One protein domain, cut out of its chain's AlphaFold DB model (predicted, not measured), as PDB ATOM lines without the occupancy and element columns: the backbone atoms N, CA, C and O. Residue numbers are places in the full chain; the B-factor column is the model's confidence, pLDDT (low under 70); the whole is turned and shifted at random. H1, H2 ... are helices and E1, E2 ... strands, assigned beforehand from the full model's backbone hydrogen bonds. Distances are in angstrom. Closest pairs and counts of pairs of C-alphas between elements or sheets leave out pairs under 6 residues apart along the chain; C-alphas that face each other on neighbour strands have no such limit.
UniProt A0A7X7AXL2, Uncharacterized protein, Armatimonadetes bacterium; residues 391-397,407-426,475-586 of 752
ATOM      1  N   LEU A 391     -24.645  21.719 -84.161       75.25
ATOM      2  CA  LEU A 391     -25.938  21.336 -83.622       75.25
ATOM      3  C   LEU A 391     -26.750  22.591 -83.311       75.25
ATOM      4  O   LEU A 391     -26.291  23.510 -82.630       75.25
ATOM      5  N   THR A 392     -27.979  22.627 -83.819       74.31
ATOM      6  CA  THR A 392     -28.919  23.700 -83.495       74.31
ATOM      7  C   THR A 392     -29.551  23.402 -82.144       74.31
ATOM      8  O   THR A 392     -29.986  22.279 -81.894       74.31
ATOM      9  N   LYS A 393     -29.600  24.412 -81.274       75.00
ATOM     10  CA  LYS A 393     -30.307  24.329 -79.992       75.00
ATOM     11  C   LYS A 393     -31.790  24.072 -80.251       75.00
ATOM     12  O   LYS A 393     -32.350  24.636 -81.193       75.00
ATOM     13  N   ALA A 394     -32.438  23.270 -79.414       70.50
ATOM     14  CA  ALA A 394     -33.884  23.122 -79.496       70.50
ATOM     15  C   ALA A 394     -34.580  24.477 -79.272       70.50
ATOM     16  O   ALA A 394     -34.204  25.252 -78.392       70.50
ATOM     17  N   THR A 395     -35.605  24.768 -80.075       53.28
ATOM     18  CA  THR A 395     -36.489  25.914 -79.846       53.28
ATOM     19  C   THR A 395     -37.380  25.580 -78.657       53.28
ATOM     20  O   THR A 395     -38.285  24.757 -78.759       53.28
ATOM     21  N   THR A 396     -37.104  26.172 -77.497       52.25
ATOM     22  CA  THR A 396     -37.943  25.983 -76.312       52.25
ATOM     23  C   THR A 396     -39.307  26.618 -76.561       52.25
ATOM     24  O   THR A 396     -39.407  27.833 -76.744       52.25
ATOM     25  N   ALA A 397     -40.358  25.797 -76.595       40.97
ATOM     26  CA  ALA A 397     -41.724  26.288 -76.573       40.97
ATOM     27  C   ALA A 397     -41.989  26.923 -75.196       40.97
ATOM     28  O   ALA A 397     -41.967  26.240 -74.179       40.97
ATOM     29  N   PRO A 407     -24.073  29.548 -59.781       43.53
ATOM     30  CA  PRO A 407     -22.813  28.895 -60.121       43.53
ATOM     31  C   PRO A 407     -22.434  27.927 -58.999       43.53
ATOM     32  O   PRO A 407     -22.048  28.358 -57.917       43.53
ATOM     33  N   GLU A 408     -22.599  26.635 -59.247       57.50
ATOM     34  CA  GLU A 408     -22.408  25.578 -58.251       57.50
ATOM     35  C   GLU A 408     -21.414  24.564 -58.810       57.50
ATOM     36  O   GLU A 408     -21.397  24.286 -60.013       57.50
ATOM     37  N   ASN A 409     -20.511  24.065 -57.970       64.56
ATOM     38  CA  ASN A 409     -19.208  23.567 -58.430       64.56
ATOM     39  C   ASN A 409     -19.212  22.095 -58.883       64.56
ATOM     40  O   ASN A 409     -18.160  21.518 -59.161       64.56
ATOM     41  N   ILE A 410     -20.387  21.466 -58.983       78.81
ATOM     42  CA  ILE A 410     -20.505  20.029 -59.252       78.81
ATOM     43  C   ILE A 410     -20.767  19.788 -60.741       78.81
ATOM     44  O   ILE A 410     -21.871  19.976 -61.253       78.81
ATOM     45  N   ALA A 411     -19.724  19.337 -61.442       79.12
ATOM     46  CA  ALA A 411     -19.671  19.267 -62.903       79.12
ATOM     47  C   ALA A 411     -20.798  18.449 -63.561       79.12
ATOM     48  O   ALA A 411     -21.368  18.885 -64.558       79.12
ATOM     49  N   LEU A 412     -21.131  17.261 -63.040       83.75
ATOM     50  CA  LEU A 412     -22.056  16.349 -63.724       83.75
ATOM     51  C   LEU A 412     -23.521  16.841 -63.732       83.75
ATOM     52  O   LEU A 412     -24.109  16.883 -64.814       83.75
ATOM     53  N   PRO A 413     -24.123  17.255 -62.601       86.12
ATOM     54  CA  PRO A 413     -25.445  17.882 -62.605       86.12
ATOM     55  C   PRO A 413     -25.516  19.126 -63.506       86.12
ATOM     56  O   PRO A 413     -26.479  19.270 -64.260       86.12
ATOM     57  N   ASN A 414     -24.470  19.966 -63.514       81.06
ATOM     58  CA  ASN A 414     -24.367  21.113 -64.429       81.06
ATOM     59  C   ASN A 414     -24.401  20.676 -65.896       81.06
ATOM     60  O   ASN A 414     -25.176  21.204 -66.697       81.06
ATOM     61  N   ALA A 415     -23.576  19.689 -66.238       84.12
ATOM     62  CA  ALA A 415     -23.469  19.157 -67.585       84.12
ATOM     63  C   ALA A 415     -24.796  18.568 -68.081       84.12
ATOM     64  O   ALA A 415     -25.183  18.812 -69.225       84.12
ATOM     65  N   LEU A 416     -25.528  17.846 -67.227       87.50
ATOM     66  CA  LEU A 416     -26.827  17.278 -67.588       87.50
ATOM     67  C   LEU A 416     -27.939  18.320 -67.689       87.50
ATOM     68  O   LEU A 416     -28.728  18.244 -68.627       87.50
ATOM     69  N   GLY A 417     -27.979  19.316 -66.801       84.25
ATOM     70  CA  GLY A 417     -28.908  20.445 -66.927       84.25
ATOM     71  C   GLY A 417     -28.703  21.197 -68.239       84.25
ATOM     72  O   GLY A 417     -29.654  21.507 -68.964       84.25
ATOM     73  N   MET A 418     -27.442  21.406 -68.618       82.12
ATOM     74  CA  MET A 418     -27.105  22.058 -69.874       82.12
ATOM     75  C   MET A 418     -27.412  21.180 -71.094       82.12
ATOM     76  O   MET A 418     -27.962  21.683 -72.072       82.12
ATOM     77  N   LEU A 419     -27.136  19.873 -71.032       88.00
ATOM     78  CA  LEU A 419     -27.524  18.914 -72.069       88.00
ATOM     79  C   LEU A 419     -29.049  18.879 -72.256       88.00
ATOM     80  O   LEU A 419     -29.533  18.986 -73.380       88.00
ATOM     81  N   ARG A 420     -29.814  18.791 -71.162       89.19
ATOM     82  CA  ARG A 420     -31.285  18.823 -71.160       89.19
ATOM     83  C   ARG A 420     -31.811  20.098 -71.816       89.19
ATOM     84  O   ARG A 420     -32.692  20.032 -72.671       89.19
ATOM     85  N   THR A 421     -31.246  21.243 -71.434       82.38
ATOM     86  CA  THR A 421     -31.588  22.558 -71.992       82.38
ATOM     87  C   THR A 421     -31.270  22.621 -73.483       82.38
ATOM     88  O   THR A 421     -32.106  23.060 -74.268       82.38
ATOM     89  N   PHE A 422     -30.100  22.130 -73.893       83.00
ATOM     90  CA  PHE A 422     -29.688  22.084 -75.294       83.00
ATOM     91  C   PHE A 422     -30.636  21.233 -76.152       83.00
ATOM     92  O   PHE A 422     -31.020  21.647 -77.246       83.00
ATOM     93  N   LEU A 423     -31.040  20.068 -75.634       85.00
ATOM     94  CA  LEU A 423     -31.970  19.145 -76.289       85.00
ATOM     95  C   LEU A 423     -33.438  19.608 -76.225       85.00
ATOM     96  O   LEU A 423     -34.274  19.050 -76.930       85.00
ATOM     97  N   GLY A 424     -33.767  20.618 -75.409       83.12
ATOM     98  CA  GLY A 424     -35.140  21.105 -75.226       83.12
ATOM     99  C   GLY A 424     -36.052  20.102 -74.521       83.12
ATOM    100  O   GLY A 424     -37.263  20.096 -74.735       83.12
ATOM    101  N   GLU A 425     -35.481  19.226 -73.701       85.19
ATOM    102  CA  GLU A 425     -36.212  18.117 -73.100       85.19
ATOM    103  C   GLU A 425     -36.865  18.525 -71.768       85.19
ATOM    104  O   GLU A 425     -36.188  19.076 -70.895       85.19
ATOM    105  N   PRO A 426     -38.164  18.250 -71.549       86.12
ATOM    106  CA  PRO A 426     -38.791  18.434 -70.244       86.12
ATOM    107  C   PRO A 426     -38.529  17.227 -69.327       86.12
ATOM    108  O   PRO A 426     -38.300  16.108 -69.800       86.12
ATOM    109  N   ASP A 475     -30.545   7.169 -75.144       91.00
ATOM    110  CA  ASP A 475     -29.464   6.197 -75.066       91.00
ATOM    111  C   ASP A 475     -28.114   6.908 -75.055       91.00
ATOM    112  O   ASP A 475     -27.945   7.978 -75.651       91.00
ATOM    113  N   TYR A 476     -27.149   6.302 -74.374       91.56
ATOM    114  CA  TYR A 476     -25.809   6.846 -74.240       91.56
ATOM    115  C   TYR A 476     -24.756   5.753 -74.337       91.56
ATOM    116  O   TYR A 476     -25.020   4.574 -74.101       91.56
ATOM    117  N   GLU A 477     -23.545   6.174 -74.663       88.25
ATOM    118  CA  GLU A 477     -22.360   5.340 -74.628       88.25
ATOM    119  C   GLU A 477     -21.296   6.033 -73.782       88.25
ATOM    120  O   GLU A 477     -20.911   7.177 -74.041       88.25
ATOM    121  N   LEU A 478     -20.852   5.326 -72.747       86.69
ATOM    122  CA  LEU A 478     -19.805   5.763 -71.842       86.69
ATOM    123  C   LEU A 478     -18.450   5.312 -72.380       86.69
ATOM    124  O   LEU A 478     -18.232   4.111 -72.556       86.69
ATOM    125  N   TRP A 479     -17.541   6.261 -72.588       84.06
ATOM    126  CA  TRP A 479     -16.144   5.970 -72.881       84.06
ATOM    127  C   TRP A 479     -15.232   6.505 -71.786       84.06
ATOM    128  O   TRP A 479     -15.415   7.629 -71.321       84.06
ATOM    129  N   LEU A 480     -14.244   5.705 -71.398       79.50
ATOM    130  CA  LEU A 480     -13.315   5.979 -70.306       79.50
ATOM    131  C   LEU A 480     -11.869   5.801 -70.782       79.50
ATOM    132  O   LEU A 480     -11.592   4.996 -71.678       79.50
ATOM    133  N   SER A 481     -10.935   6.473 -70.110       76.44
ATOM    134  CA  SER A 481      -9.519   6.120 -70.213       76.44
ATOM    135  C   SER A 481      -9.282   4.690 -69.714       76.44
ATOM    136  O   SER A 481     -10.022   4.167 -68.878       76.44
ATOM    137  N   ALA A 482      -8.212   4.048 -70.191       74.69
ATOM    138  CA  ALA A 482      -7.866   2.701 -69.742       74.69
ATOM    139  C   ALA A 482      -7.585   2.640 -68.230       74.69
ATOM    140  O   ALA A 482      -7.923   1.649 -67.583       74.69
ATOM    141  N   THR A 483      -6.980   3.687 -67.663       73.50
ATOM    142  CA  THR A 483      -6.738   3.792 -66.217       73.50
ATOM    143  C   THR A 483      -8.050   3.911 -65.458       73.50
ATOM    144  O   THR A 483      -8.313   3.094 -64.580       73.50
ATOM    145  N   LEU A 484      -8.928   4.825 -65.873       73.12
ATOM    146  CA  LEU A 484     -10.212   5.040 -65.219       73.12
ATOM    147  C   LEU A 484     -11.114   3.804 -65.321       73.12
ATOM    148  O   LEU A 484     -11.735   3.415 -64.339       73.12
ATOM    149  N   ALA A 485     -11.149   3.118 -66.464       76.44
ATOM    150  CA  ALA A 485     -11.903   1.872 -66.600       76.44
ATOM    151  C   ALA A 485     -11.408   0.778 -65.636       76.44
ATOM    152  O   ALA A 485     -12.226   0.089 -65.026       76.44
ATOM    153  N   ARG A 486     -10.084   0.643 -65.449       76.50
ATOM    154  CA  ARG A 486      -9.500  -0.305 -64.481       76.50
ATOM    155  C   ARG A 486      -9.801   0.075 -63.033       76.50
ATOM    156  O   ARG A 486     -10.113  -0.806 -62.241       76.50
ATOM    157  N   GLU A 487      -9.693   1.354 -62.689       69.06
ATOM    158  CA  GLU A 487      -9.919   1.847 -61.324       69.06
ATOM    159  C   GLU A 487     -11.387   1.756 -60.905       69.06
ATOM    160  O   GLU A 487     -11.695   1.451 -59.753       69.06
ATOM    161  N   THR A 488     -12.295   2.023 -61.842       66.50
ATOM    162  CA  THR A 488     -13.724   2.187 -61.549       66.50
ATOM    163  C   THR A 488     -14.527   0.912 -61.765       66.50
ATOM    164  O   THR A 488     -15.564   0.732 -61.128       66.50
ATOM    165  N   GLY A 489     -14.077   0.024 -62.660       68.38
ATOM    166  CA  GLY A 489     -14.812  -1.187 -63.038       68.38
ATOM    167  C   GLY A 489     -16.160  -0.907 -63.711       68.38
ATOM    168  O   GLY A 489     -17.006  -1.799 -63.786       68.38
ATOM    169  N   LEU A 490     -16.390   0.326 -64.171       68.12
ATOM    170  CA  LEU A 490     -17.634   0.709 -64.821       68.12
ATOM    171  C   LEU A 490     -17.837  -0.040 -66.145       68.12
ATOM    172  O   LEU A 490     -16.883  -0.211 -66.910       68.12
ATOM    173  N   PRO A 491     -19.089  -0.400 -66.484       68.94
ATOM    174  CA  PRO A 491     -19.426  -0.907 -67.805       68.94
ATOM    175  C   PRO A 491     -19.366   0.244 -68.821       68.94
ATOM    176  O   PRO A 491     -20.357   0.917 -69.097       68.94
ATOM    177  N   GLY A 492     -18.175   0.491 -69.356       75.88
ATOM    178  CA  GLY A 492     -17.903   1.494 -70.377       75.88
ATOM    179  C   GLY A 492     -16.906   0.968 -71.401       75.88
ATOM    180  O   GLY A 492     -16.195  -0.009 -71.164       75.88
ATOM    181  N   LYS A 493     -16.856   1.612 -72.564       79.56
ATOM    182  CA  LYS A 493     -15.826   1.327 -73.559       79.56
ATOM    183  C   LYS A 493     -14.540   2.039 -73.172       79.56
ATOM    184  O   LYS A 493     -14.562   3.165 -72.685       79.56
ATOM    185  N   VAL A 494     -13.412   1.387 -73.399       72.19
ATOM    186  CA  VAL A 494     -12.104   2.018 -73.245       72.19
ATOM    187  C   VAL A 494     -11.736   2.609 -74.592       72.19
ATOM    188  O   VAL A 494     -11.794   1.896 -75.597       72.19
ATOM    189  N   TRP A 495     -11.386   3.894 -74.654       69.88
ATOM    190  CA  TRP A 495     -10.804   4.377 -75.903       69.88
ATOM    191  C   TRP A 495      -9.454   3.697 -76.118       69.88
ATOM    192  O   TRP A 495      -8.640   3.584 -75.203       69.88
ATOM    193  N   GLY A 496      -9.249   3.212 -77.344       59.12
ATOM    194  CA  GLY A 496      -7.927   2.812 -77.814       59.12
ATOM    195  C   GLY A 496      -7.018   4.034 -77.972       59.12
ATOM    196  O   GLY A 496      -7.085   4.980 -77.196       59.12
ATOM    197  N   TRP A 497      -6.180   4.035 -79.005       51.66
ATOM    198  CA  TRP A 497      -5.366   5.201 -79.364       51.66
ATOM    199  C   TRP A 497      -6.203   6.498 -79.445       51.66
ATOM    200  O   TRP A 497      -7.366   6.458 -79.855       51.66
ATOM    201  N   ASP A 498      -5.596   7.634 -79.079       54.44
ATOM    202  CA  ASP A 498      -6.241   8.941 -78.845       54.44
ATOM    203  C   ASP A 498      -7.159   9.435 -79.991       54.44
ATOM    204  O   ASP A 498      -8.162  10.117 -79.745       54.44
ATOM    205  N   ASP A 499      -6.890   9.043 -81.240       58.81
ATOM    206  CA  ASP A 499      -7.698   9.414 -82.413       58.81
ATOM    207  C   ASP A 499      -9.120   8.832 -82.391       58.81
ATOM    208  O   ASP A 499     -10.055   9.443 -82.922       58.81
ATOM    209  N   ASN A 500      -9.332   7.695 -81.719       65.62
ATOM    210  CA  ASN A 500     -10.648   7.053 -81.633       65.62
ATOM    211  C   ASN A 500     -11.676   7.908 -80.897       65.62
ATOM    212  O   ASN A 500     -12.865   7.832 -81.201       65.62
ATOM    213  N   LEU A 501     -11.258   8.764 -79.966       72.19
ATOM    214  CA  LEU A 501     -12.218   9.617 -79.285       72.19
ATOM    215  C   LEU A 501     -12.618  10.834 -80.126       72.19
ATOM    216  O   LEU A 501     -13.802  11.161 -80.210       72.19
ATOM    217  N   LYS A 502     -11.666  11.458 -80.828       74.50
ATOM    218  CA  LYS A 502     -11.966  12.548 -81.775       74.50
ATOM    219  C   LYS A 502     -12.930  12.084 -82.857       74.50
ATOM    220  O   LYS A 502     -13.909  12.778 -83.132       74.50
ATOM    221  N   ARG A 503     -12.700  10.873 -83.374       72.94
ATOM    222  CA  ARG A 503     -13.608  10.139 -84.267       72.94
ATOM    223  C   ARG A 503     -15.015  10.095 -83.721       72.94
ATOM    224  O   ARG A 503     -15.940  10.589 -84.356       72.94
ATOM    225  N   ARG A 504     -15.173   9.551 -82.516       75.31
ATOM    226  CA  ARG A 504     -16.486   9.369 -81.892       75.31
ATOM    227  C   ARG A 504     -17.195  10.691 -81.660       75.31
ATOM    228  O   ARG A 504     -18.370  10.780 -81.998       75.31
ATOM    229  N   ILE A 505     -16.495  11.710 -81.157       81.31
ATOM    230  CA  ILE A 505     -17.069  13.046 -80.959       81.31
ATOM    231  C   ILE A 505     -17.554  13.601 -82.297       81.31
ATOM    232  O   ILE A 505     -18.716  13.983 -82.424       81.31
ATOM    233  N   PHE A 506     -16.692  13.590 -83.315       78.56
ATOM    234  CA  PHE A 506     -17.023  14.099 -84.641       78.56
ATOM    235  C   PHE A 506     -18.215  13.361 -85.260       78.56
ATOM    236  O   PHE A 506     -19.158  13.999 -85.722       78.56
ATOM    237  N   TRP A 507     -18.233  12.026 -85.215       74.75
ATOM    238  CA  TRP A 507     -19.328  11.209 -85.749       74.75
ATOM    239  C   TRP A 507     -20.636  11.399 -84.980       74.75
ATOM    240  O   TRP A 507     -21.702  11.435 -85.592       74.75
ATOM    241  N   ASN A 508     -20.589  11.582 -83.659       81.62
ATOM    242  CA  ASN A 508     -21.784  11.881 -82.873       81.62
ATOM    243  C   ASN A 508     -22.436  13.196 -83.309       81.62
ATOM    244  O   ASN A 508     -23.642  13.239 -83.571       81.62
ATOM    245  N   LEU A 509     -21.629  14.251 -83.433       82.06
ATOM    246  CA  LEU A 509     -22.100  15.566 -83.862       82.06
ATOM    247  C   LEU A 509     -22.606  15.532 -85.307       82.06
ATOM    248  O   LEU A 509     -23.626  16.139 -85.623       82.06
ATOM    249  N   ARG A 510     -21.903  14.812 -86.183       74.31
ATOM    250  CA  ARG A 510     -22.172  14.762 -87.621       74.31
ATOM    251  C   ARG A 510     -23.336  13.842 -87.982       74.31
ATOM    252  O   ARG A 510     -24.313  14.291 -88.576       74.31
ATOM    253  N   ASP A 511     -23.225  12.563 -87.638       68.88
ATOM    254  CA  ASP A 511     -24.117  11.512 -88.140       68.88
ATOM    255  C   ASP A 511     -25.357  11.381 -87.274       68.88
ATOM    256  O   ASP A 511     -26.481  11.334 -87.774       68.88
ATOM    257  N   ARG A 512     -25.158  11.353 -85.953       74.81
ATOM    258  CA  ARG A 512     -26.265  11.221 -84.997       74.81
ATOM    259  C   ARG A 512     -26.951  12.555 -84.734       74.81
ATOM    260  O   ARG A 512     -28.083  12.575 -84.249       74.81
ATOM    261  N   LYS A 513     -26.278  13.662 -85.068       81.56
ATOM    262  CA  LYS A 513     -26.693  15.028 -84.733       81.56
ATOM    263  C   LYS A 513     -26.971  15.174 -83.236       81.56
ATOM    264  O   LYS A 513     -27.943  15.808 -82.835       81.56
ATOM    265  N   GLN A 514     -26.130  14.537 -82.423       88.44
ATOM    266  CA  GLN A 514     -26.245  14.522 -80.970       88.44
ATOM    267  C   GLN A 514     -25.003  15.131 -80.323       88.44
ATOM    268  O   GLN A 514     -23.892  14.902 -80.808       88.44
ATOM    269  N   PRO A 515     -25.166  15.891 -79.229       91.12
ATOM    270  CA  PRO A 515     -24.038  16.475 -78.521       91.12
ATOM    271  C   PRO A 515     -23.233  15.404 -77.770       91.12
ATOM    272  O   PRO A 515     -23.687  14.276 -77.559       91.12
ATOM    273  N   VAL A 516     -22.029  15.772 -77.339       90.88
ATOM    274  CA  VAL A 516     -21.157  14.912 -76.524       90.88
ATOM    275  C   VAL A 516     -20.774  15.642 -75.252       90.88
ATOM    276  O   VAL A 516     -20.399  16.809 -75.312       90.88
ATOM    277  N   LEU A 517     -20.851  14.967 -74.106       89.69
ATOM    278  CA  LEU A 517     -20.285  15.493 -72.868       89.69
ATOM    279  C   LEU A 517     -18.864  14.962 -72.684       89.69
ATOM    280  O   LEU A 517     -18.632  13.757 -72.760       89.69
ATOM    281  N   LEU A 518     -17.931  15.864 -72.416       86.19
ATOM    282  CA  LEU A 518     -16.540  15.592 -72.078       86.19
ATOM    283  C   LEU A 518     -16.291  16.021 -70.641       86.19
ATOM    284  O   LEU A 518     -16.780  17.069 -70.223       86.19
ATOM    285  N   PHE A 519     -15.500  15.248 -69.908       81.69
ATOM    286  CA  PHE A 519     -15.149  15.524 -68.520       81.69
ATOM    287  C   PHE A 519     -13.687  15.181 -68.260       81.69
ATOM    288  O   PHE A 519     -13.180  14.200 -68.798       81.69
ATOM    289  N   GLY A 520     -13.032  15.934 -67.376       74.75
ATOM    290  CA  GLY A 520     -11.642  15.686 -66.990       74.75
ATOM    291  C   GLY A 520     -10.655  16.061 -68.096       74.75
ATOM    292  O   GLY A 520      -9.719  15.307 -68.354       74.75
ATOM    293  N   CYS A 521     -10.897  17.185 -68.775       68.88
ATOM    294  CA  CYS A 521     -10.053  17.716 -69.854       68.88
ATOM    295  C   CYS A 521      -9.061  18.811 -69.390       68.88
ATOM    296  O   CYS A 521      -8.561  19.542 -70.240       68.88
ATOM    297  N   GLY A 522      -8.779  18.918 -68.085       64.06
ATOM    298  CA  GLY A 522      -7.821  19.864 -67.491       64.06
ATOM    299  C   GLY A 522      -8.110  20.159 -66.007       64.06
ATOM    300  O   GLY A 522      -8.681  19.304 -65.316       64.06
ATOM    301  N   ASP A 523      -7.674  21.323 -65.507       51.88
ATOM    302  CA  ASP A 523      -7.775  21.703 -64.091       51.88
ATOM    303  C   ASP A 523      -9.225  22.045 -63.696       51.88
ATOM    304  O   ASP A 523      -9.954  22.774 -64.367       51.88
ATOM    305  N   TRP A 524      -9.657  21.462 -62.580       48.59
ATOM    306  CA  TRP A 524     -11.051  21.356 -62.148       48.59
ATOM    307  C   TRP A 524     -11.855  22.682 -62.089       48.59
ATOM    308  O   TRP A 524     -11.310  23.724 -61.707       48.59
ATOM    309  N   PRO A 525     -13.189  22.639 -62.332       55.22
ATOM    310  CA  PRO A 525     -13.937  21.567 -62.992       55.22
ATOM    311  C   PRO A 525     -13.818  21.687 -64.518       55.22
ATOM    312  O   PRO A 525     -14.356  22.614 -65.091       55.22
ATOM    313  N   ASP A 526     -13.184  20.740 -65.211       69.69
ATOM    314  CA  ASP A 526     -13.111  20.781 -66.681       69.69
ATOM    315  C   ASP A 526     -14.132  19.826 -67.303       69.69
ATOM    316  O   ASP A 526     -13.932  18.607 -67.359       69.69
ATOM    317  N   TRP A 527     -15.257  20.377 -67.757       80.94
ATOM    318  CA  TRP A 527     -16.259  19.650 -68.528       80.94
ATOM    319  C   TRP A 527     -16.778  20.500 -69.690       80.94
ATOM    320  O   TRP A 527     -16.844  21.728 -69.604       80.94
ATOM    321  N   TYR A 528     -17.169  19.832 -70.776       84.12
ATOM    322  CA  TYR A 528     -17.679  20.463 -71.991       84.12
ATOM    323  C   TYR A 528     -18.861  19.682 -72.563       84.12
ATOM    324  O   TYR A 528     -18.786  18.474 -72.746       84.12
ATOM    325  N   LEU A 529     -19.933  20.375 -72.931       87.94
ATOM    326  CA  LEU A 529     -20.920  19.917 -73.904       87.94
ATOM    327  C   LEU A 529     -20.456  20.351 -75.292       87.94
ATOM    328  O   LEU A 529     -20.607  21.513 -75.680       87.94
ATOM    329  N   VAL A 530     -19.889  19.419 -76.044       89.88
ATOM    330  CA  VAL A 530     -19.486  19.634 -77.430       89.88
ATOM    331  C   VAL A 530     -20.729  19.683 -78.305       89.88
ATOM    332  O   VAL A 530     -21.556  18.770 -78.277       89.88
ATOM    333  N   THR A 531     -20.850  20.751 -79.088       87.75
ATOM    334  CA  THR A 531     -22.005  20.991 -79.968       87.75
ATOM    335  C   THR A 531     -21.604  21.445 -81.366       87.75
ATOM    336  O   THR A 531     -22.463  21.546 -82.236       87.75
ATOM    337  N   GLU A 532     -20.328  21.768 -81.583       86.94
ATOM    338  CA  GLU A 532     -19.807  22.192 -82.879       86.94
ATOM    339  C   GLU A 532     -18.499  21.456 -83.202       86.94
ATOM    340  O   GLU A 532     -17.606  21.361 -82.360       86.94
ATOM    341  N   ALA A 533     -18.366  20.974 -84.435       83.00
ATOM    342  CA  ALA A 533     -17.084  20.605 -85.029       83.00
ATOM    343  C   ALA A 533     -16.891  21.401 -86.320       83.00
ATOM    344  O   ALA A 533     -17.712  21.289 -87.225       83.00
ATOM    345  N   LYS A 534     -15.835  22.214 -86.405       69.12
ATOM    346  CA  LYS A 534     -15.533  23.012 -87.612       69.12
ATOM    347  C   LYS A 534     -14.767  22.224 -88.662       69.12
ATOM    348  O   LYS A 534     -14.929  22.461 -89.852       69.12
ATOM    349  N   SER A 535     -13.919  21.328 -88.190       63.41
ATOM    350  CA  SER A 535     -13.108  20.412 -88.975       63.41
ATOM    351  C   SER A 535     -12.702  19.252 -88.074       63.41
ATOM    352  O   SER A 535     -13.017  19.224 -86.875       63.41
ATOM    353  N   TRP A 536     -11.993  18.284 -88.645       64.38
ATOM    354  CA  TRP A 536     -11.435  17.184 -87.880       64.38
ATOM    355  C   TRP A 536     -10.582  17.671 -86.705       64.38
ATOM    356  O   TRP A 536      -9.670  18.477 -86.874       64.38
ATOM    357  N   GLY A 537     -10.889  17.199 -85.495       68.56
ATOM    358  CA  GLY A 537     -10.153  17.574 -84.288       68.56
ATOM    359  C   GLY A 537     -10.367  19.015 -83.800       68.56
ATOM    360  O   GLY A 537      -9.830  19.352 -82.746       68.56
ATOM    361  N   CYS A 538     -11.155  19.838 -84.505       76.94
ATOM    362  CA  CYS A 538     -11.476  21.215 -84.132       76.94
ATOM    363  C   CYS A 538     -12.905  21.301 -83.584       76.94
ATOM    364  O   CYS A 538     -13.875  21.492 -84.326       76.94
ATOM    365  N   PHE A 539     -13.025  21.164 -82.265       84.00
ATOM    366  CA  PHE A 539     -14.306  21.137 -81.570       84.00
ATOM    367  C   PHE A 539     -14.582  22.440 -80.836       84.00
ATOM    368  O   PHE A 539     -13.672  23.134 -80.376       84.00
ATOM    369  N   ARG A 540     -15.865  22.763 -80.699       85.06
ATOM    370  CA  ARG A 540     -16.341  23.823 -79.826       85.06
ATOM    371  C   ARG A 540     -17.529  23.344 -79.012       85.06
ATOM    372  O   ARG A 540     -18.355  22.543 -79.461       85.06
ATOM    373  N   GLY A 541     -17.618  23.852 -77.798       84.19
ATOM    374  CA  GLY A 541     -18.659  23.466 -76.866       84.19
ATOM    375  C   GLY A 541     -18.888  24.505 -75.791       84.19
ATOM    376  O   GLY A 541     -18.159  25.493 -75.669       84.19
ATOM    377  N   TYR A 542     -19.945  24.279 -75.034       81.75
ATOM    378  CA  TYR A 542     -20.245  25.030 -73.828       81.75
ATOM    379  C   TYR A 542     -19.602  24.291 -72.660       81.75
ATOM    380  O   TYR A 542     -19.680  23.071 -72.595       81.75
ATOM    381  N   GLY A 543     -18.947  24.995 -71.754       74.81
ATOM    382  CA  GLY A 543     -18.197  24.368 -70.672       74.81
ATOM    383  C   GLY A 543     -17.605  25.422 -69.758       74.81
ATOM    384  O   GLY A 543     -17.719  26.622 -70.038       74.81
ATOM    385  N   GLY A 544     -17.008  24.991 -68.656       62.84
ATOM    386  CA  GLY A 544     -16.586  25.921 -67.625       62.84
ATOM    387  C   GLY A 544     -15.590  25.356 -66.646       62.84
ATOM    388  O   GLY A 544     -16.017  24.557 -65.825       62.84
ATOM    389  N   SER A 545     -14.351  25.855 -66.691       56.28
ATOM    390  CA  SER A 545     -13.372  25.754 -65.608       56.28
ATOM    391  C   SER A 545     -13.686  26.741 -64.473       56.28
ATOM    392  O   SER A 545     -14.578  27.596 -64.578       56.28
ATOM    393  N   THR A 546     -12.982  26.581 -63.351       44.88
ATOM    394  CA  THR A 546     -13.159  27.322 -62.092       44.88
ATOM    395  C   THR A 546     -13.344  28.827 -62.341       44.88
ATOM    396  O   THR A 546     -12.492  29.490 -62.920       44.88
ATOM    397  N   GLY A 547     -14.481  29.382 -61.901       48.53
ATOM    398  CA  GLY A 547     -14.766  30.827 -61.923       48.53
ATOM    399  C   GLY A 547     -15.405  31.395 -63.200       48.53
ATOM    400  O   GLY A 547     -15.938  32.507 -63.158       48.53
ATOM    401  N   GLU A 548     -15.434  30.649 -64.306       49.59
ATOM    402  CA  GLU A 548     -15.988  31.123 -65.590       49.59
ATOM    403  C   GLU A 548     -17.132  30.264 -66.142       49.59
ATOM    404  O   GLU A 548     -17.518  30.400 -67.310       49.59
ATOM    405  N   GLY A 549     -17.653  29.354 -65.319       49.31
ATOM    406  CA  GLY A 549     -18.636  28.370 -65.743       49.31
ATOM    407  C   GLY A 549     -19.928  28.950 -66.310       49.31
ATOM    408  O   GLY A 549     -20.300  30.095 -66.041       49.31
ATOM    409  N   TYR A 550     -20.600  28.112 -67.109       52.66
ATOM    410  CA  TYR A 550     -21.967  28.319 -67.583       52.66
ATOM    411  C   TYR A 550     -22.812  28.929 -66.457       52.66
ATOM    412  O   TYR A 550     -22.918  28.344 -65.382       52.66
ATOM    413  N   ARG A 551     -23.354  30.129 -66.693       54.66
ATOM    414  CA  ARG A 551     -24.251  30.859 -65.790       54.66
ATOM    415  C   ARG A 551     -25.678  30.451 -66.118       54.66
ATOM    416  O   ARG A 551     -26.208  30.928 -67.125       54.66
ATOM    417  N   PRO A 552     -26.292  29.545 -65.354       49.72
ATOM    418  CA  PRO A 552     -27.481  28.882 -65.859       49.72
ATOM    419  C   PRO A 552     -28.710  29.738 -65.521       49.72
ATOM    420  O   PRO A 552     -28.744  30.447 -64.516       49.72
ATOM    421  N   GLY A 553     -29.672  29.783 -66.438       45.47
ATOM    422  CA  GLY A 553     -30.741  30.794 -66.448       45.47
ATOM    423  C   GLY A 553     -30.456  31.968 -67.389       45.47
ATOM    424  O   GLY A 553     -31.385  32.655 -67.808       45.47
ATOM    425  N   GLU A 554     -29.201  32.138 -67.809       54.22
ATOM    426  CA  GLU A 554     -28.897  32.884 -69.022       54.22
ATOM    427  C   GLU A 554     -29.092  31.950 -70.227       54.22
ATOM    428  O   GLU A 554     -28.672  30.785 -70.172       54.22
ATOM    429  N   PRO A 555     -29.694  32.424 -71.329       59.91
ATOM    430  CA  PRO A 555     -29.755  31.665 -72.568       59.91
ATOM    431  C   PRO A 555     -28.378  31.101 -72.950       59.91
ATOM    432  O   PRO A 555     -27.337  31.711 -72.691       59.91
ATOM    433  N   LEU A 556     -28.339  29.928 -73.587       64.06
ATOM    434  CA  LEU A 556     -27.075  29.324 -74.038       64.06
ATOM    435  C   LEU A 556     -26.294  30.232 -75.012       64.06
ATOM    436  O   LEU A 556     -25.160  29.939 -75.359       64.06
ATOM    437  N   ASP A 557     -26.925  31.246 -75.598       61.47
ATOM    438  CA  ASP A 557     -26.347  32.274 -76.478       61.47
ATOM    439  C   ASP A 557     -26.003  33.582 -75.746       61.47
ATOM    440  O   ASP A 557     -25.541  34.539 -76.367       61.47
ATOM    441  N   HIS A 558     -26.180  33.634 -74.428       65.50
ATOM    442  CA  HIS A 558     -25.813  34.794 -73.638       65.50
ATOM    443  C   HIS A 558     -24.294  35.049 -73.707       65.50
ATOM    444  O   HIS A 558     -23.514  34.098 -73.593       65.50
ATOM    445  N   PRO A 559     -23.827  36.311 -73.806       64.75
ATOM    446  CA  PRO A 559     -22.400  36.633 -73.922       64.75
ATOM    447  C   PRO A 559     -21.512  36.085 -72.796       64.75
ATOM    448  O   PRO A 559     -20.309  35.931 -72.982       64.75
ATOM    449  N   LYS A 560     -22.093  35.785 -71.626       64.00
ATOM    450  CA  LYS A 560     -21.380  35.180 -70.486       64.00
ATOM    451  C   LYS A 560     -21.274  33.648 -70.556       64.00
ATOM    452  O   LYS A 560     -20.607  33.077 -69.705       64.00
ATOM    453  N   ASN A 561     -21.886  33.010 -71.557       67.38
ATOM    454  CA  ASN A 561     -21.836  31.571 -71.838       67.38
ATOM    455  C   ASN A 561     -21.265  31.311 -73.251       67.38
ATOM    456  O   ASN A 561     -21.935  30.693 -74.082       67.38
ATOM    457  N   PRO A 562     -20.062  31.821 -73.583       73.19
ATOM    458  CA  PRO A 562     -19.552  31.739 -74.943       73.19
ATOM    459  C   PRO A 562     -19.273  30.292 -75.346       73.19
ATOM    460  O   PRO A 562     -18.812  29.478 -74.549       73.19
ATOM    461  N   LEU A 563     -19.497  29.992 -76.625       78.44
ATOM    462  CA  LEU A 563     -19.087  28.734 -77.234       78.44
ATOM    463  C   LEU A 563     -17.558  28.727 -77.417       78.44
ATOM    464  O   LEU A 563     -17.021  29.490 -78.234       78.44
ATOM    465  N   ARG A 564     -16.857  27.879 -76.662       80.50
ATOM    466  CA  ARG A 564     -15.391  27.888 -76.528       80.50
ATOM    467  C   ARG A 564     -14.730  26.866 -77.458       80.50
ATOM    468  O   ARG A 564     -15.327  25.817 -77.691       80.50
ATOM    469  N   PRO A 565     -13.529  27.141 -78.000       80.94
ATOM    470  CA  PRO A 565     -12.705  26.110 -78.625       80.94
ATOM    471  C   PRO A 565     -12.271  25.072 -77.589       80.94
ATOM    472  O   PRO A 565     -11.967  25.422 -76.453       80.94
ATOM    473  N   ILE A 566     -12.254  23.805 -77.994       79.06
ATOM    474  CA  ILE A 566     -11.831  22.677 -77.165       79.06
ATOM    475  C   ILE A 566     -10.584  22.080 -77.810       79.06
ATOM    476  O   ILE A 566     -10.665  21.466 -78.877       79.06
ATOM    477  N   ASP A 567      -9.434  22.256 -77.160       71.94
ATOM    478  CA  ASP A 567      -8.191  21.600 -77.563       71.94
ATOM    479  C   ASP A 567      -8.073  20.241 -76.868       71.94
ATOM    480  O   ASP A 567      -7.596  20.110 -75.740       71.94
ATOM    481  N   LEU A 568      -8.531  19.206 -77.570       65.81
ATOM    482  CA  LEU A 568      -8.521  17.842 -77.055       65.81
ATOM    483  C   LEU A 568      -7.107  17.264 -76.860       65.81
ATOM    484  O   LEU A 568      -7.002  16.209 -76.260       65.81
ATOM    485  N   PHE A 569      -6.014  17.861 -77.356       59.69
ATOM    486  CA  PHE A 569      -4.679  17.239 -77.236       59.69
ATOM    487  C   PHE A 569      -3.861  17.731 -76.037       59.69
ATOM    488  O   PHE A 569      -3.056  16.967 -75.496       59.69
ATOM    489  N   ALA A 570      -4.050  18.979 -75.603       54.50
ATOM    490  CA  ALA A 570      -3.326  19.519 -74.452       54.50
ATOM    491  C   ALA A 570      -3.863  18.970 -73.114       54.50
ATOM    492  O   ALA A 570      -3.075  18.639 -72.232       54.50
ATOM    493  N   GLY A 571      -5.188  18.817 -72.990       50.59
ATOM    494  CA  GLY A 571      -5.865  18.470 -71.731       50.59
ATOM    495  C   GLY A 571      -6.246  16.996 -71.537       50.59
ATOM    496  O   GLY A 571      -6.563  16.583 -70.426       50.59
ATOM    497  N   MET A 572      -6.201  16.173 -72.591       57.78
ATOM    498  CA  MET A 572      -6.641  14.765 -72.537       57.78
ATOM    499  C   MET A 572      -5.525  13.743 -72.333       57.78
ATOM    500  O   MET A 572      -5.783  12.543 -72.297       57.78
ATOM    501  N   LYS A 573      -4.287  14.199 -72.122       51.47
ATOM    502  CA  LYS A 573      -3.193  13.331 -71.656       51.47
ATOM    503  C   LYS A 573      -3.422  12.800 -70.232       51.47
ATOM    504  O   LYS A 573      -2.586  12.068 -69.711       51.47
ATOM    505  N   GLY A 574      -4.518  13.198 -69.586       55.25
ATOM    506  CA  GLY A 574      -4.874  12.763 -68.250       55.25
ATOM    507  C   GLY A 574      -5.421  11.339 -68.237       55.25
ATOM    508  O   GLY A 574      -6.342  10.989 -68.970       55.25
ATOM    509  N   GLU A 575      -4.950  10.545 -67.282       60.38
ATOM    510  CA  GLU A 575      -5.496   9.229 -66.929       60.38
ATOM    511  C   GLU A 575      -6.978   9.265 -66.500       60.38
ATOM    512  O   GLU A 575      -7.559   8.227 -66.200       60.38
ATOM    513  N   ARG A 576      -7.616  10.444 -66.470       70.00
ATOM    514  CA  ARG A 576      -8.916  10.688 -65.831       70.00
ATOM    515  C   ARG A 576      -9.965  11.334 -66.737       70.00
ATOM    516  O   ARG A 576     -11.038  11.687 -66.249       70.00
ATOM    517  N   THR A 577      -9.693  11.492 -68.031       76.25
ATOM    518  CA  THR A 577     -10.724  11.950 -68.968       76.25
ATOM    519  C   THR A 577     -11.776  10.857 -69.161       76.25
ATOM    520  O   THR A 577     -11.467   9.661 -69.102       76.25
ATOM    521  N   TRP A 578     -13.014  11.253 -69.453       82.19
ATOM    522  CA  TRP A 578     -14.075  10.361 -69.933       82.19
ATOM    523  C   TRP A 578     -15.155  11.136 -70.694       82.19
ATOM    524  O   TRP A 578     -15.257  12.361 -70.587       82.19
ATOM    525  N   THR A 579     -15.944  10.427 -71.503       85.94
ATOM    526  CA  THR A 579     -16.923  11.042 -72.407       85.94
ATOM    527  C   THR A 579     -18.245  10.291 -72.425       85.94
ATOM    528  O   THR A 579     -18.267   9.060 -72.468       85.94
ATOM    529  N   LEU A 580     -19.349  11.035 -72.472       88.06
ATOM    530  CA  LEU A 580     -20.690  10.504 -72.691       88.06
ATOM    531  C   LEU A 580     -21.171  10.905 -74.082       88.06
ATOM    532  O   LEU A 580     -21.510  12.064 -74.338       88.06
ATOM    533  N   ASN A 581     -21.240   9.917 -74.965       87.69
ATOM    534  CA  ASN A 581     -21.812  10.073 -76.292       87.69
ATOM    535  C   ASN A 581     -23.322   9.876 -76.204       87.69
ATOM    536  O   ASN A 581     -23.789   8.766 -75.949       87.69
ATOM    537  N   VAL A 582     -24.095  10.931 -76.450       88.31
ATOM    538  CA  VAL A 582     -25.550  10.817 -76.598       88.31
ATOM    539  C   VAL A 582     -25.841  10.132 -77.934       88.31
ATOM    540  O   VAL A 582     -25.321  10.548 -78.967       88.31
ATOM    541  N   LEU A 583     -26.609   9.043 -77.936       84.75
ATOM    542  CA  LEU A 583     -26.794   8.212 -79.131       84.75
ATOM    543  C   LEU A 583     -28.047   8.606 -79.904       84.75
ATOM    544  O   LEU A 583     -27.973   9.037 -81.053       84.75
ATOM    545  N   ALA A 584     -29.201   8.439 -79.271       86.69
ATOM    546  CA  ALA A 584     -30.502   8.723 -79.848       86.69
ATOM    547  C   ALA A 584     -31.537   8.862 -78.733       86.69
ATOM    548  O   ALA A 584     -31.350   8.366 -77.619       86.69
ATOM    549  N   ARG A 585     -32.654   9.512 -79.054       90.31
ATOM    550  CA  ARG A 585     -33.832   9.501 -78.192       90.31
ATOM    551  C   ARG A 585     -34.411   8.092 -78.161       90.31
ATOM    552  O   ARG A 585     -34.578   7.471 -79.212       90.31
ATOM    553  N   ARG A 586     -34.753   7.607 -76.971       89.38
ATOM    554  CA  ARG A 586     -35.374   6.292 -76.828       89.38
ATOM    555  C   ARG A 586     -36.783   6.293 -77.420       89.38
ATOM    556  O   ARG A 586     -37.511   7.275 -77.263       89.38
TER     557      ARG A 586
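AT A GLANCE: This is residues 391 to 397, 407 to 426 and 475 to 586 of the 752 residues of an uncharacterized protein of Armatimonadetes bacterium (UniProt A0A7X7AXL2). Picture one strongly twisted sheet of six strands that curls round helix H3 on one of its faces, while helix H1 packs on the opposite face, along E3. The small helix H2 only grazes the sheet, following E1 at one edge, and a long loop, residues 544 to 563, leads to E5 at the other edge. The printed part has 139 residues, with three named helices and six named strands in the order H1 E1 H2 H3 E2 E3 E4 E5 E6; the sheet's order is E1 E6 E2 E3 E4 E5, antiparallel throughout, and the class is mixed, helices and strands. The whole is compact and rounded, with a radius of gyration of the C-alphas of 14.3 A and spans of 42 by 33 by 28 A.

IN THESE COORDINATES: Begin in the sheet with E3, residues 527 to 535, 20.7 A long, which bends by 70 degrees at residue 531. Beside it find E2, residues 516 to 519, and E4, residues 538 to 543, 15.4 A; E5 is residues 564 to 566. E1, residues 475 to 480, spans 16.8 A, and E6 runs 21.4 A from residue 578 to C-alpha 585 at (-33.832, 9.501, -78.192). Find C-alpha 411 at (-19.671, 19.267, -62.903); from there H1 runs 18.2 A to residue 423. H2 is residues 482 to 488, and H3, residues 499 to 512, spans 18.8 A.

HOW THE PARTS SIT: E2 E3 E4 E5 form a meander, each strand the antiparallel neighbour of the one before. Look for N 518 and O 528 at 2.8 A between E2 and E3, N 540 and O 532 at 2.8 A between E3 and E4, and N 564 and O 541 at 2.9 A between E4 and E5. On the other side of E2, N 580 and O 517 of E6 and E2 are 2.8 A apart, and N 477 and O 581 of E1 and E6 are 2.9 A apart. E1, H2 H3, E2 make a split strand-helix-strand unit, two strands running the same way with E6 between them, its crossover right-handed. H3 comes closest to E2 at the C-alphas of Ile 505 and Val 516, 6.3 A. H1, on the opposite face, has a height over the sheet of 9.0 A and stands at 5 degrees to E3 on the local plane, along the strands; its closest C-alphas to E3 are Ala 411 and Trp 527, 6.6 A. Every O i to N i+4 pair is within hydrogen-bond range in H1, H2 and H3.

THE WHOLE: The two C-alphas farthest apart, those of Ala 397 and Arg 486, are 43.5 A apart. Residues 398 to 406 and 427 to 474 are not printed; the gaps between C-alphas are 25.2 A and 16.1 A. The links E4 to E5 and E5 to E6 are long. The mean pLDDT of the printed part is 72.7; look for values under 70 at residues 544 to 561 and 568 to 575, among others.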